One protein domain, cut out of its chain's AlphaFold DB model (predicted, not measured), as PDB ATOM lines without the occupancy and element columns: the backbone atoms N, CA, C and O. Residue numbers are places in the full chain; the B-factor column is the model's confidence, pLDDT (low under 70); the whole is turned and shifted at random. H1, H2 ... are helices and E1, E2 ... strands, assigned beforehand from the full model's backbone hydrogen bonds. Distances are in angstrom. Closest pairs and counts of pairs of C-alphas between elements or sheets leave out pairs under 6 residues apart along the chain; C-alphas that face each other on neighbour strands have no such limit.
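Overview. This is residues 5 to 83 of the 83 residues of the protein "Pyridoxamine 5'-phosphate oxidase-related FMN-binding protein" of Acetonema longum DSM 6540 (UniProt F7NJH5). What is the overall shape? Two small antiparallel sheets follow each other along the longest axis, with E2, E1 and E3 in one and the hairpin E4 and E5 in the other; E3 runs on into E4. H2 covers part of the three-stranded sheet near one end of the domain, and H1 packs on the hairpin near the other. What makes it up? The printed part has 79 residues, in the order H1 E1 E2 H2 E3 E4 E5, and its class is mixed, helices and strands. How compact is it? It is only just compact, close to loose, with a radius of gyration of the C-alphas of 13.7 A, and elongated, spanning 39 by 25 by 21 A.

Arrangement. What is near the first helix? H1, residues 5 to 10, comes nearest to E4, residues 69 to 74, at the C-alphas of Val 9 and Ser 70, 5.4 A apart. E4 forms a hairpin with E5, residues 79 to 82, where N 70 and O 81 are 2.9 A apart, within hydrogen-bond range. How are the other strands joined? E1, residues 15 to 20, is the inner strand between E2, residues 27 to 32, and E3, residues 64 to 67, antiparallel to both. N 18 and O 29 of the hairpin E1 and E2 are 2.8 A apart, and N 19 and O 65 of E1 and E3 2.8 A, both within hydrogen-bond range. Where is the second helix? H2, residues 52 to 60, is on this sheet at a height of 7.9 A, over E1 and slantwise to the strands at 39 degrees to E1 on the local plane; it is only just not over E2, with 2 of its C-alphas falling there. E2, H2 and E3 form a split strand-helix-strand unit, two strands running the same way with E1 between them, and its crossover is right-handed. Are the helix backbones complete? In H1 every O i to N i+4 pair is within hydrogen-bond range, in H2 4 of 5.

Along the chain. Where do the elements begin and end? H1 begins at C-alpha 5, (5.605, 2.703, -35.828), and E5 ends at C-alpha 82, (-2.752, -0.850, -33.412). Which are longest? E2 measures 17.2 A from first to last C-alpha, E1 16.4 A and H2 13.1 A.

Size, cuts and confidence. How far does it reach? The two C-alphas farthest apart, Glu 59 and Ser 78, are 39.9 A apart. Which link is long? The link from E2 to H2, residues 33 to 51, is long, and in it residues 37 to 38 pair with 44 to 45, antiparallel. Is anything cut or uncertain? The printed part has no cut, and no printed residue is under 70 in pLDDT.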
ATOM      1  N   LYS A   5       7.020   2.502 -36.145       96.19
ATOM      2  CA  LYS A   5       5.605   2.703 -35.828       96.19
ATOM      3  C   LYS A   5       5.176   1.944 -34.574       96.19
ATOM      4  O   LYS A   5       4.427   2.485 -33.768       96.19
ATOM      5  N   PHE A   6       5.658   0.720 -34.376       96.19
ATOM      6  CA  PHE A   6       5.435  -0.011 -33.131       96.19
ATOM      7  C   PHE A   6       6.039   0.735 -31.937       96.19
ATOM      8  O   PHE A   6       5.379   0.880 -30.909       96.19
ATOM      9  N   LEU A   7       7.273   1.236 -32.083       96.25
ATOM     10  CA  LEU A   7       7.958   2.001 -31.038       96.25
ATOM     11  C   LEU A   7       7.229   3.311 -30.711       96.25
ATOM     12  O   LEU A   7       7.110   3.662 -29.539       96.25
ATOM     13  N   GLU A   8       6.695   3.996 -31.725       97.81
ATOM     14  CA  GLU A   8       5.837   5.170 -31.550       97.81
ATOM     15  C   GLU A   8       4.575   4.809 -30.750       97.81
ATOM     16  O   GLU A   8       4.272   5.460 -29.753       97.81
ATOM     17  N   VAL A   9       3.884   3.717 -31.106       98.19
ATOM     18  CA  VAL A   9       2.663   3.280 -30.406       98.19
ATOM     19  C   VAL A   9       2.913   2.986 -28.929       98.19
ATOM     20  O   VAL A   9       2.160   3.478 -28.089       98.19
ATOM     21  N   ILE A  10       3.960   2.229 -28.588       97.44
ATOM     22  CA  ILE A  10       4.248   1.902 -27.179       97.44
ATOM     23  C   ILE A  10       4.799   3.096 -26.383       97.44
ATOM     24  O   ILE A  10       4.888   3.013 -25.159       97.44
ATOM     25  N   SER A  11       5.167   4.198 -27.047       97.69
ATOM     26  CA  SER A  11       5.585   5.441 -26.380       97.69
ATOM     27  C   SER A  11       4.406   6.259 -25.832       97.69
ATOM     28  O   SER A  11       4.603   7.143 -24.996       97.69
ATOM     29  N   HIS A  12       3.182   5.934 -26.255       98.50
ATOM     30  CA  HIS A  12       1.944   6.488 -25.721       98.50
ATOM     31  C   HIS A  12       1.274   5.494 -24.775       98.50
ATOM     32  O   HIS A  12       1.326   4.281 -24.988       98.50
ATOM     33  N   GLU A  13       0.623   5.999 -23.727       98.50
ATOM     34  CA  GLU A  13      -0.042   5.129 -22.761       98.50
ATOM     35  C   GLU A  13      -1.218   4.375 -23.398       98.50
ATOM     36  O   GLU A  13      -1.963   4.911 -24.220       98.50
ATOM     37  N   GLY A  14      -1.394   3.118 -22.998       98.25
ATOM     38  CA  GLY A  14      -2.387   2.230 -23.581       98.25
ATOM     39  C   GLY A  14      -2.419   0.877 -22.891       98.25
ATOM     40  O   GLY A  14      -1.448   0.445 -22.275       98.25
ATOM     41  N   VAL A  15      -3.560   0.199 -22.984       98.44
ATOM     42  CA  VAL A  15      -3.700  -1.165 -22.471       98.44
ATOM     43  C   VAL A  15      -3.092  -2.135 -23.478       98.44
ATOM     44  O   VAL A  15      -3.426  -2.093 -24.662       98.44
ATOM     45  N   VAL A  16      -2.271  -3.055 -22.985       98.56
ATOM     46  CA  VAL A  16      -1.814  -4.225 -23.736       98.56
ATOM     47  C   VAL A  16      -2.613  -5.425 -23.269       98.56
ATOM     48  O   VAL A  16      -2.664  -5.706 -22.069       98.56
ATOM     49  N   ALA A  17      -3.245  -6.137 -24.195       98.44
ATOM     50  CA  ALA A  17      -3.833  -7.440 -23.918       98.44
ATOM     51  C   ALA A  17      -2.809  -8.537 -24.214       98.44
ATOM     52  O   ALA A  17      -2.103  -8.478 -25.219       98.44
ATOM     53  N   ILE A  18      -2.733  -9.533 -23.336       98.12
ATOM     54  CA  ILE A  18      -1.889 -10.719 -23.485       98.12
ATOM     55  C   ILE A  18      -2.817 -11.927 -23.465       98.12
ATOM     56  O   ILE A  18      -3.531 -12.144 -22.484       98.12
ATOM     57  N   VAL A  19      -2.794 -12.698 -24.545       97.56
ATOM     58  CA  VAL A  19      -3.624 -13.884 -24.749       97.56
ATOM     59  C   VAL A  19      -2.733 -15.120 -24.762       97.56
ATOM     60  O   VAL A  19      -1.752 -15.172 -25.509       97.56
ATOM     61  N   SER A  20      -3.080 -16.125 -23.962       97.12
ATOM     62  CA  SER A  20      -2.439 -17.445 -23.964       97.12
ATOM     63  C   SER A  20      -3.474 -18.558 -24.094       97.12
ATOM     64  O   SER A  20      -4.659 -18.358 -23.833       97.12
ATOM     65  N   GLY A  21      -3.021 -19.741 -24.512       93.56
ATOM     66  CA  GLY A  21      -3.868 -20.928 -24.578       93.56
ATOM     67  C   GLY A  21      -3.068 -22.199 -24.321       93.56
ATOM     68  O   GLY A  21      -2.143 -22.508 -25.074       93.56
ATOM     69  N   GLY A  22      -3.449 -22.931 -23.270       79.12
ATOM     70  CA  GLY A  22      -2.809 -24.168 -22.803       79.12
ATOM     71  C   GLY A  22      -3.650 -25.439 -22.990       79.12
ATOM     72  O   GLY A  22      -3.444 -26.411 -22.274       79.12
ATOM     73  N   GLY A  23      -4.620 -25.444 -23.913       75.31
ATOM     74  CA  GLY A  23      -5.464 -26.612 -24.232       75.31
ATOM     75  C   GLY A  23      -6.931 -26.513 -23.790       75.31
ATOM     76  O   GLY A  23      -7.748 -27.299 -24.261       75.31
ATOM     77  N   SER A  24      -7.276 -25.543 -22.940       79.19
ATOM     78  CA  SER A  24      -8.652 -25.134 -22.606       79.19
ATOM     79  C   SER A  24      -9.036 -23.828 -23.321       79.19
ATOM     80  O   SER A  24      -8.352 -23.408 -24.257       79.19
ATOM     81  N   ASP A  25     -10.094 -23.158 -22.845       90.38
ATOM     82  CA  ASP A  25     -10.406 -21.775 -23.217       90.38
ATOM     83  C   ASP A  25      -9.195 -20.850 -22.991       90.38
ATOM     84  O   ASP A  25      -8.439 -21.054 -22.031       90.38
ATOM     85  N   PRO A  26      -8.991 -19.844 -23.861       94.19
ATOM     86  CA  PRO A  26      -7.862 -18.933 -23.753       94.19
ATOM     87  C   PRO A  26      -7.982 -18.034 -22.522       94.19
ATOM     88  O   PRO A  26      -9.062 -17.538 -22.191       94.19
ATOM     89  N   HIS A  27      -6.847 -17.749 -21.888       96.62
ATOM     90  CA  HIS A  27      -6.767 -16.739 -20.841       96.62
ATOM     91  C   HIS A  27      -6.343 -15.394 -21.426       96.62
ATOM     92  O   HIS A  27      -5.467 -15.318 -22.288       96.62
ATOM     93  N   VAL A  28      -6.944 -14.322 -20.909       97.25
ATOM     94  CA  VAL A  28      -6.594 -12.942 -21.255       97.25
ATOM     95  C   VAL A  28      -6.233 -12.192 -19.981       97.25
ATOM     96  O   VAL A  28      -6.991 -12.195 -19.011       97.25
ATOM     97  N   VAL A  29      -5.067 -11.552 -19.983       97.44
ATOM     98  CA  VAL A  29      -4.646 -10.605 -18.942       97.44
ATOM     99  C   VAL A  29      -4.152  -9.319 -19.592       97.44
ATOM    100  O   VAL A  29      -4.008  -9.245 -20.813       97.44
ATOM    101  N   ASN A  30      -3.864  -8.305 -18.779       98.19
ATOM    102  CA  ASN A  30      -3.436  -7.008 -19.277       98.19
ATOM    103  C   ASN A  30      -2.178  -6.482 -18.583       98.19
ATOM    104  O   ASN A  30      -1.853  -6.854 -17.454       98.19
ATOM    105  N   THR A  31      -1.500  -5.582 -19.287       98.38
ATOM    106  CA  THR A  31      -0.474  -4.669 -18.774       98.38
ATOM    107  C   THR A  31      -0.629  -3.314 -19.483       98.38
ATOM    108  O   THR A  31      -1.621  -3.094 -20.183       98.38
ATOM    109  N   TRP A  32       0.336  -2.416 -19.312       98.31
ATOM    110  CA  TRP A  32       0.365  -1.080 -19.905       98.31
ATOM    111  C   TRP A  32       1.499  -0.944 -20.921       98.31
ATOM    112  O   TRP A  32       2.548  -1.572 -20.751       98.31
ATOM    113  N   ASN A  33       1.317  -0.104 -21.942       98.38
ATOM    114  CA  ASN A  33       2.374   0.255 -22.894       98.38
ATOM    115  C   ASN A  33       3.606   0.783 -22.147       98.38
ATOM    116  O   ASN A  33       4.723   0.331 -22.397       98.38
ATOM    117  N   SER A  34       3.387   1.646 -21.148       98.19
ATOM    118  CA  SER A  34       4.447   2.218 -20.308       98.19
ATOM    119  C   SER A  34       5.216   1.190 -19.467       98.19
ATOM    120  O   SER A  34       6.277   1.505 -18.928       98.19
ATOM    121  N   TYR A  35       4.713  -0.044 -19.343       98.31
ATOM    122  CA  TYR A  35       5.364  -1.130 -18.601       98.31
ATOM    123  C   TYR A  35       6.175  -2.066 -19.506       98.31
ATOM    124  O   TYR A  35       6.852  -2.969 -19.008       98.31
ATOM    125  N   LEU A  36       6.121  -1.878 -20.827       97.50
ATOM    126  CA  LEU A  36       6.899  -2.665 -21.774       97.50
ATOM    127  C   LEU A  36       8.353  -2.190 -21.805       97.50
ATOM    128  O   LEU A  36       8.640  -1.016 -22.011       97.50
ATOM    129  N   THR A  37       9.296  -3.122 -21.671       97.38
ATOM    130  CA  THR A  37      10.718  -2.846 -21.920       97.38
ATOM    131  C   THR A  37      11.181  -3.577 -23.173       97.38
ATOM    132  O   THR A  37      11.166  -4.808 -23.221       97.38
ATOM    133  N   VAL A  38      11.637  -2.832 -24.181       95.31
ATOM    134  CA  VAL A  38      12.244  -3.397 -25.394       95.31
ATOM    135  C   VAL A  38      13.695  -3.788 -25.097       95.31
ATOM    136  O   VAL A  38      14.556  -2.936 -24.889       95.31
ATOM    137  N   ALA A  39      13.980  -5.089 -25.064       92.19
ATOM    138  CA  ALA A  39      15.295  -5.647 -24.753       92.19
ATOM    139  C   ALA A  39      15.979  -6.185 -26.021       92.19
ATOM    140  O   ALA A  39      16.024  -7.391 -26.264       92.19
ATOM    141  N   GLY A  40      16.527  -5.291 -26.844       87.12
ATOM    142  CA  GLY A  40      17.128  -5.640 -28.136       87.12
ATOM    143  C   GLY A  40      16.107  -5.627 -29.277       87.12
ATOM    144  O   GLY A  40      15.084  -4.961 -29.192       87.12
ATOM    145  N   HIS A  41      16.387  -6.336 -30.375       82.19
ATOM    146  CA  HIS A  41      15.666  -6.097 -31.633       82.19
ATOM    147  C   HIS A  41      14.218  -6.633 -31.676       82.19
ATOM    148  O   HIS A  41      13.383  -6.029 -32.336       82.19
ATOM    149  N   ASN A  42      13.918  -7.756 -31.006       88.44
ATOM    150  CA  ASN A  42      12.616  -8.450 -31.076       88.44
ATOM    151  C   ASN A  42      12.233  -9.118 -29.736       88.44
ATOM    152  O   ASN A  42      11.724 -10.238 -29.710       88.44
ATOM    153  N   LYS A  43      12.547  -8.490 -28.601       94.62
ATOM    154  CA  LYS A  43      12.211  -9.033 -27.278       94.62
ATOM    155  C   LYS A  43      11.574  -7.958 -26.407       94.62
ATOM    156  O   LYS A  43      12.157  -6.895 -26.228       94.62
ATOM    157  N   LEU A  44      10.401  -8.260 -25.859       95.75
ATOM    158  CA  LEU A  44       9.732  -7.447 -24.844       95.75
ATOM    159  C   LEU A  44       9.875  -8.126 -23.487       95.75
ATOM    160  O   LEU A  44       9.702  -9.340 -23.372       95.75
ATOM    161  N   LEU A  45      10.188  -7.340 -22.465       97.25
ATOM    162  CA  LEU A  45      10.069  -7.738 -21.069       97.25
ATOM    163  C   LEU A  45       8.812  -7.085 -20.498       97.25
ATOM    164  O   LEU A  45       8.590  -5.890 -20.693       97.25
ATOM    165  N   ILE A  46       8.004  -7.888 -19.808       97.56
ATOM    166  CA  ILE A  46       6.740  -7.472 -19.201       97.56
ATOM    167  C   ILE A  46       6.794  -7.836 -17.716       97.56
ATOM    168  O   ILE A  46       7.050  -9.001 -17.399       97.56
ATOM    169  N   PRO A  47       6.570  -6.886 -16.793       97.00
ATOM    170  CA  PRO A  47       6.517  -7.198 -15.372       97.00
ATOM    171  C   PRO A  47       5.318  -8.107 -15.072       97.00
ATOM    172  O   PRO A  47       4.170  -7.763 -15.356       97.00
ATOM    173  N   ALA A  48       5.580  -9.268 -14.471       94.25
ATOM    174  CA  ALA A  48       4.569 -10.287 -14.194       94.25
ATOM    175  C   ALA A  48       4.484 -10.574 -12.688       94.25
ATOM    176  O   ALA A  48       5.280 -11.331 -12.143       94.25
ATOM    177  N   ALA A  49       3.498  -9.975 -12.010       91.12
ATOM    178  CA  ALA A  49       3.203 -10.270 -10.602       91.12
ATOM    179  C   ALA A  49       2.051 -11.283 -10.457       91.12
ATOM    180  O   ALA A  49       2.189 -12.319  -9.812       91.12
ATOM    181  N   GLY A  50       0.897 -10.987 -11.066       93.25
ATOM    182  CA  GLY A  50      -0.343 -11.757 -10.900       93.25
ATOM    183  C   GLY A  50      -0.677 -12.737 -12.027       93.25
ATOM    184  O   GLY A  50      -1.706 -13.401 -11.943       93.25
ATOM    185  N   MET A  51       0.155 -12.841 -13.068       96.06
ATOM    186  CA  MET A  51      -0.128 -13.554 -14.329       96.06
ATOM    187  C   MET A  51      -0.078 -15.094 -14.207       96.06
ATOM    188  O   MET A  51       0.481 -15.782 -15.057       96.06
ATOM    189  N   ARG A  52      -0.664 -15.661 -13.144       96.19
ATOM    190  CA  ARG A  52      -0.616 -17.099 -12.826       96.19
ATOM    191  C   ARG A  52      -1.343 -17.973 -13.852       96.19
ATOM    192  O   ARG A  52      -0.929 -19.105 -14.062       96.19
ATOM    193  N   SER A  53      -2.423 -17.477 -14.461       94.88
ATOM    194  CA  SER A  53      -3.121 -18.178 -15.552       94.88
ATOM    195  C   SER A  53      -2.225 -18.299 -16.783       94.88
ATOM    196  O   SER A  53      -1.988 -19.406 -17.249       94.88
ATOM    197  N   ILE A  54      -1.630 -17.181 -17.218       95.25
ATOM    198  CA  ILE A  54      -0.669 -17.164 -18.329       95.25
ATOM    199  C   ILE A  54       0.521 -18.075 -18.029       95.25
ATOM    200  O   ILE A  54       0.923 -18.837 -18.897       95.25
ATOM    201  N   GLN A  55       1.062 -18.039 -16.803       95.50
ATOM    202  CA  GLN A  55       2.172 -18.908 -16.402       95.50
ATOM    203  C   GLN A  55       1.848 -20.392 -16.632       95.50
ATOM    204  O   GLN A  55       2.647 -21.099 -17.238       95.50
ATOM    205  N   LYS A  56       0.668 -20.850 -16.194       95.31
ATOM    206  CA  LYS A  56       0.227 -22.237 -16.409       95.31
ATOM    207  C   LYS A  56       0.068 -22.568 -17.892       95.31
ATOM    208  O   LYS A  56       0.455 -23.650 -18.317       95.31
ATOM    209  N   ASP A  57      -0.474 -21.643 -18.682       96.12
ATOM    210  CA  ASP A  57      -0.652 -21.863 -20.118       96.12
ATOM    211  C   ASP A  57       0.688 -21.982 -20.847       96.12
ATOM    212  O   ASP A  57       0.845 -22.872 -21.680       96.12
ATOM    213  N   VAL A  58       1.668 -21.125 -20.526       95.38
ATOM    214  CA  VAL A  58       2.969 -21.126 -21.215       95.38
ATOM    215  C   VAL A  58       3.845 -22.328 -20.873       95.38
ATOM    216  O   VAL A  58       4.717 -22.678 -21.668       95.38
ATOM    217  N   GLU A  59       3.596 -22.986 -19.735       95.31
ATOM    218  CA  GLU A  59       4.202 -24.281 -19.390       95.31
ATOM    219  C   GLU A  59       3.738 -25.405 -20.339       95.31
ATOM    220  O   GLU A  59       4.496 -26.341 -20.592       95.31
ATOM    221  N   LEU A  60       2.530 -25.297 -20.907       95.56
ATOM    222  CA  LEU A  60       1.970 -26.255 -21.871       95.56
ATOM    223  C   LEU A  60       2.198 -25.821 -23.327       95.56
ATOM    224  O   LEU A  60       2.468 -26.647 -24.198       95.56
ATOM    225  N   ASN A  61       2.090 -24.520 -23.598       95.12
ATOM    226  CA  ASN A  61       2.270 -23.908 -24.906       95.12
ATOM    227  C   ASN A  61       2.880 -22.513 -24.748       95.12
ATOM    228  O   ASN A  61       2.193 -21.537 -24.457       95.12
ATOM    229  N   ASN A  62       4.174 -22.400 -25.025       95.19
ATOM    230  CA  ASN A  62       4.959 -21.180 -24.835       95.19
ATOM    231  C   ASN A  62       4.671 -20.044 -25.839       95.19
ATOM    232  O   ASN A  62       5.480 -19.123 -25.978       95.19
ATOM    233  N   ARG A  63       3.545 -20.100 -26.557       96.00
ATOM    234  CA  ARG A  63       3.105 -19.057 -27.485       96.00
ATOM    235  C   ARG A  63       2.038 -18.190 -26.837       96.00
ATOM    236  O   ARG A  63       1.044 -18.686 -26.316       96.00
ATOM    237  N   VAL A  64       2.228 -16.883 -26.959       96.25
ATOM    238  CA  VAL A  64       1.257 -15.864 -26.563       96.25
ATOM    239  C   VAL A  64       1.019 -14.908 -27.723       96.25
ATOM    240  O   VAL A  64       1.871 -14.762 -28.602       96.25
ATOM    241  N   GLN A  65      -0.135 -14.255 -27.718       96.88
ATOM    242  CA  GLN A  65      -0.458 -13.166 -28.633       96.88
ATOM    243  C   GLN A  65      -0.660 -11.890 -27.834       96.88
ATOM    244  O   GLN A  65      -1.212 -11.921 -26.734       96.88
ATOM    245  N   LEU A  66      -0.183 -10.778 -28.377       97.38
ATOM    246  CA  LEU A  66      -0.368  -9.468 -27.782       97.38
ATOM    247  C   LEU A  66      -1.153  -8.605 -28.752       97.38
ATOM    248  O   LEU A  66      -0.935  -8.701 -29.957       97.38
ATOM    249  N   THR A  67      -2.025  -7.760 -28.212       97.88
ATOM    250  CA  THR A  67      -2.601  -6.644 -28.959       97.88
ATOM    251  C   THR A  67      -2.456  -5.366 -28.155       97.88
ATOM    252  O   THR A  67      -2.599  -5.362 -26.927       97.88
ATOM    253  N   LEU A  68      -2.130  -4.281 -28.848       98.19
ATOM    254  CA  LEU A  68      -1.952  -2.961 -28.249       98.19
ATOM    255  C   LEU A  68      -2.136  -1.871 -29.301       98.19
ATOM    256  O   LEU A  68      -2.123  -2.125 -30.503       98.19
ATOM    257  N   GLY A  69      -2.321  -0.638 -28.854       98.06
ATOM    258  CA  GLY A  69      -2.525   0.480 -29.758       98.06
ATOM    259  C   GLY A  69      -2.488   1.818 -29.049       98.06
ATOM    260  O   GLY A  69      -2.456   1.892 -27.821       98.06
ATOM    261  N   SER A  70      -2.512   2.873 -29.851       98.44
ATOM    262  CA  SER A  70      -2.547   4.258 -29.399       98.44
ATOM    263  C   SER A  70      -3.392   5.080 -30.370       98.44
ATOM    264  O   SER A  70      -3.310   4.912 -31.591       98.44
ATOM    265  N   ARG A  71      -4.224   5.976 -29.827       98.06
ATOM    266  CA  ARG A  71      -5.012   6.934 -30.625       98.06
ATOM    267  C   ARG A  71      -4.179   8.134 -31.078       98.06
ATOM    268  O   ARG A  71      -4.595   8.864 -31.970       98.06
ATOM    269  N   GLU A  72      -3.032   8.329 -30.441       98.50
ATOM    270  CA  GLU A  72      -2.083   9.416 -30.644       98.50
ATOM    271  C   GLU A  72      -1.157   9.173 -31.844       98.50
ATOM    272  O   GLU A  72      -0.538  10.116 -32.322       98.50
ATOM    273  N   VAL A  73      -1.112   7.946 -32.379       98.25
ATOM    274  CA  VAL A  73      -0.279   7.584 -33.536       98.25
ATOM    275  C   VAL A  73      -1.096   7.544 -34.824       98.25
ATOM    276  O   VAL A  73      -2.188   6.973 -34.874       98.25
ATOM    277  N   GLN A  74      -0.559   8.119 -35.902       98.19
ATOM    278  CA  GLN A  74      -1.185   8.090 -37.226       98.19
ATOM    279  C   GLN A  74      -1.187   6.661 -37.804       98.19
ATOM    280  O   GLN A  74      -0.140   6.086 -38.125       98.19
ATOM    281  N   GLY A  75      -2.380   6.101 -38.002       96.50
ATOM    282  CA  GLY A  75      -2.595   4.822 -38.674       96.50
ATOM    283  C   GLY A  75      -2.581   4.927 -40.200       96.50
ATOM    284  O   GLY A  75      -2.176   5.931 -40.788       96.50
ATOM    285  N   LEU A  76      -3.057   3.872 -40.868       94.38
ATOM    286  CA  LEU A  76      -3.055   3.780 -42.337       94.38
ATOM    287  C   LEU A  76      -3.945   4.829 -43.023       94.38
ATOM    288  O   LEU A  76      -3.679   5.200 -44.162       94.38
ATOM    289  N   ARG A  77      -5.027   5.263 -42.366       95.62
ATOM    290  CA  ARG A  77      -6.028   6.182 -42.947       95.62
ATOM    291  C   ARG A  77      -6.377   7.373 -42.056       95.62
ATOM    292  O   ARG A  77      -6.825   8.390 -42.566       95.62
ATOM    293  N   SER A  78      -6.190   7.256 -40.746       97.19
ATOM    294  CA  SER A  78      -6.551   8.269 -39.747       97.19
ATOM    295  C   SER A  78      -5.711   8.084 -38.484       97.19
ATOM    296  O   SER A  78      -5.004   7.084 -38.361       97.19
ATOM    297  N   MET A  79      -5.834   9.013 -37.533       98.06
ATOM    298  CA  MET A  79      -5.329   8.824 -36.170       98.06
ATOM    299  C   MET A  79      -5.854   7.515 -35.568       98.06
ATOM    300  O   MET A  79      -7.005   7.133 -35.815       98.06
ATOM    301  N   GLY A  80      -5.002   6.839 -34.802       97.94
ATOM    302  CA  GLY A  80      -5.225   5.487 -34.306       97.94
ATOM    303  C   GLY A  80      -4.390   4.454 -35.055       97.94
ATOM    304  O   GLY A  80      -4.659   4.155 -36.219       97.94
ATOM    305  N   ALA A  81      -3.427   3.855 -34.358       97.88
ATOM    306  CA  ALA A  81      -2.662   2.706 -34.832       97.88
ATOM    307  C   ALA A  81      -2.679   1.588 -33.782       97.88
ATOM    308  O   ALA A  81      -2.621   1.847 -32.579       97.88
ATOM    309  N   GLY A  82      -2.770   0.344 -34.249       95.81
ATOM    310  CA  GLY A  82      -2.752  -0.850 -33.412       95.81
ATOM    311  C   GLY A  82      -1.899  -1.947 -34.038       95.81
ATOM    312  O   GLY A  82      -1.653  -1.922 -35.247       95.81
ATOM    313  N   PHE A  83      -1.465  -2.874 -33.192       95.12
ATOM    314  CA  PHE A  83      -0.612  -4.015 -33.507       95.12
ATOM    315  C   PHE A  83      -1.165  -5.287 -32.868       95.12
ATOM    316  O   PHE A  83      -1.790  -5.182 -31.783       95.12
TER     317      PHE A  83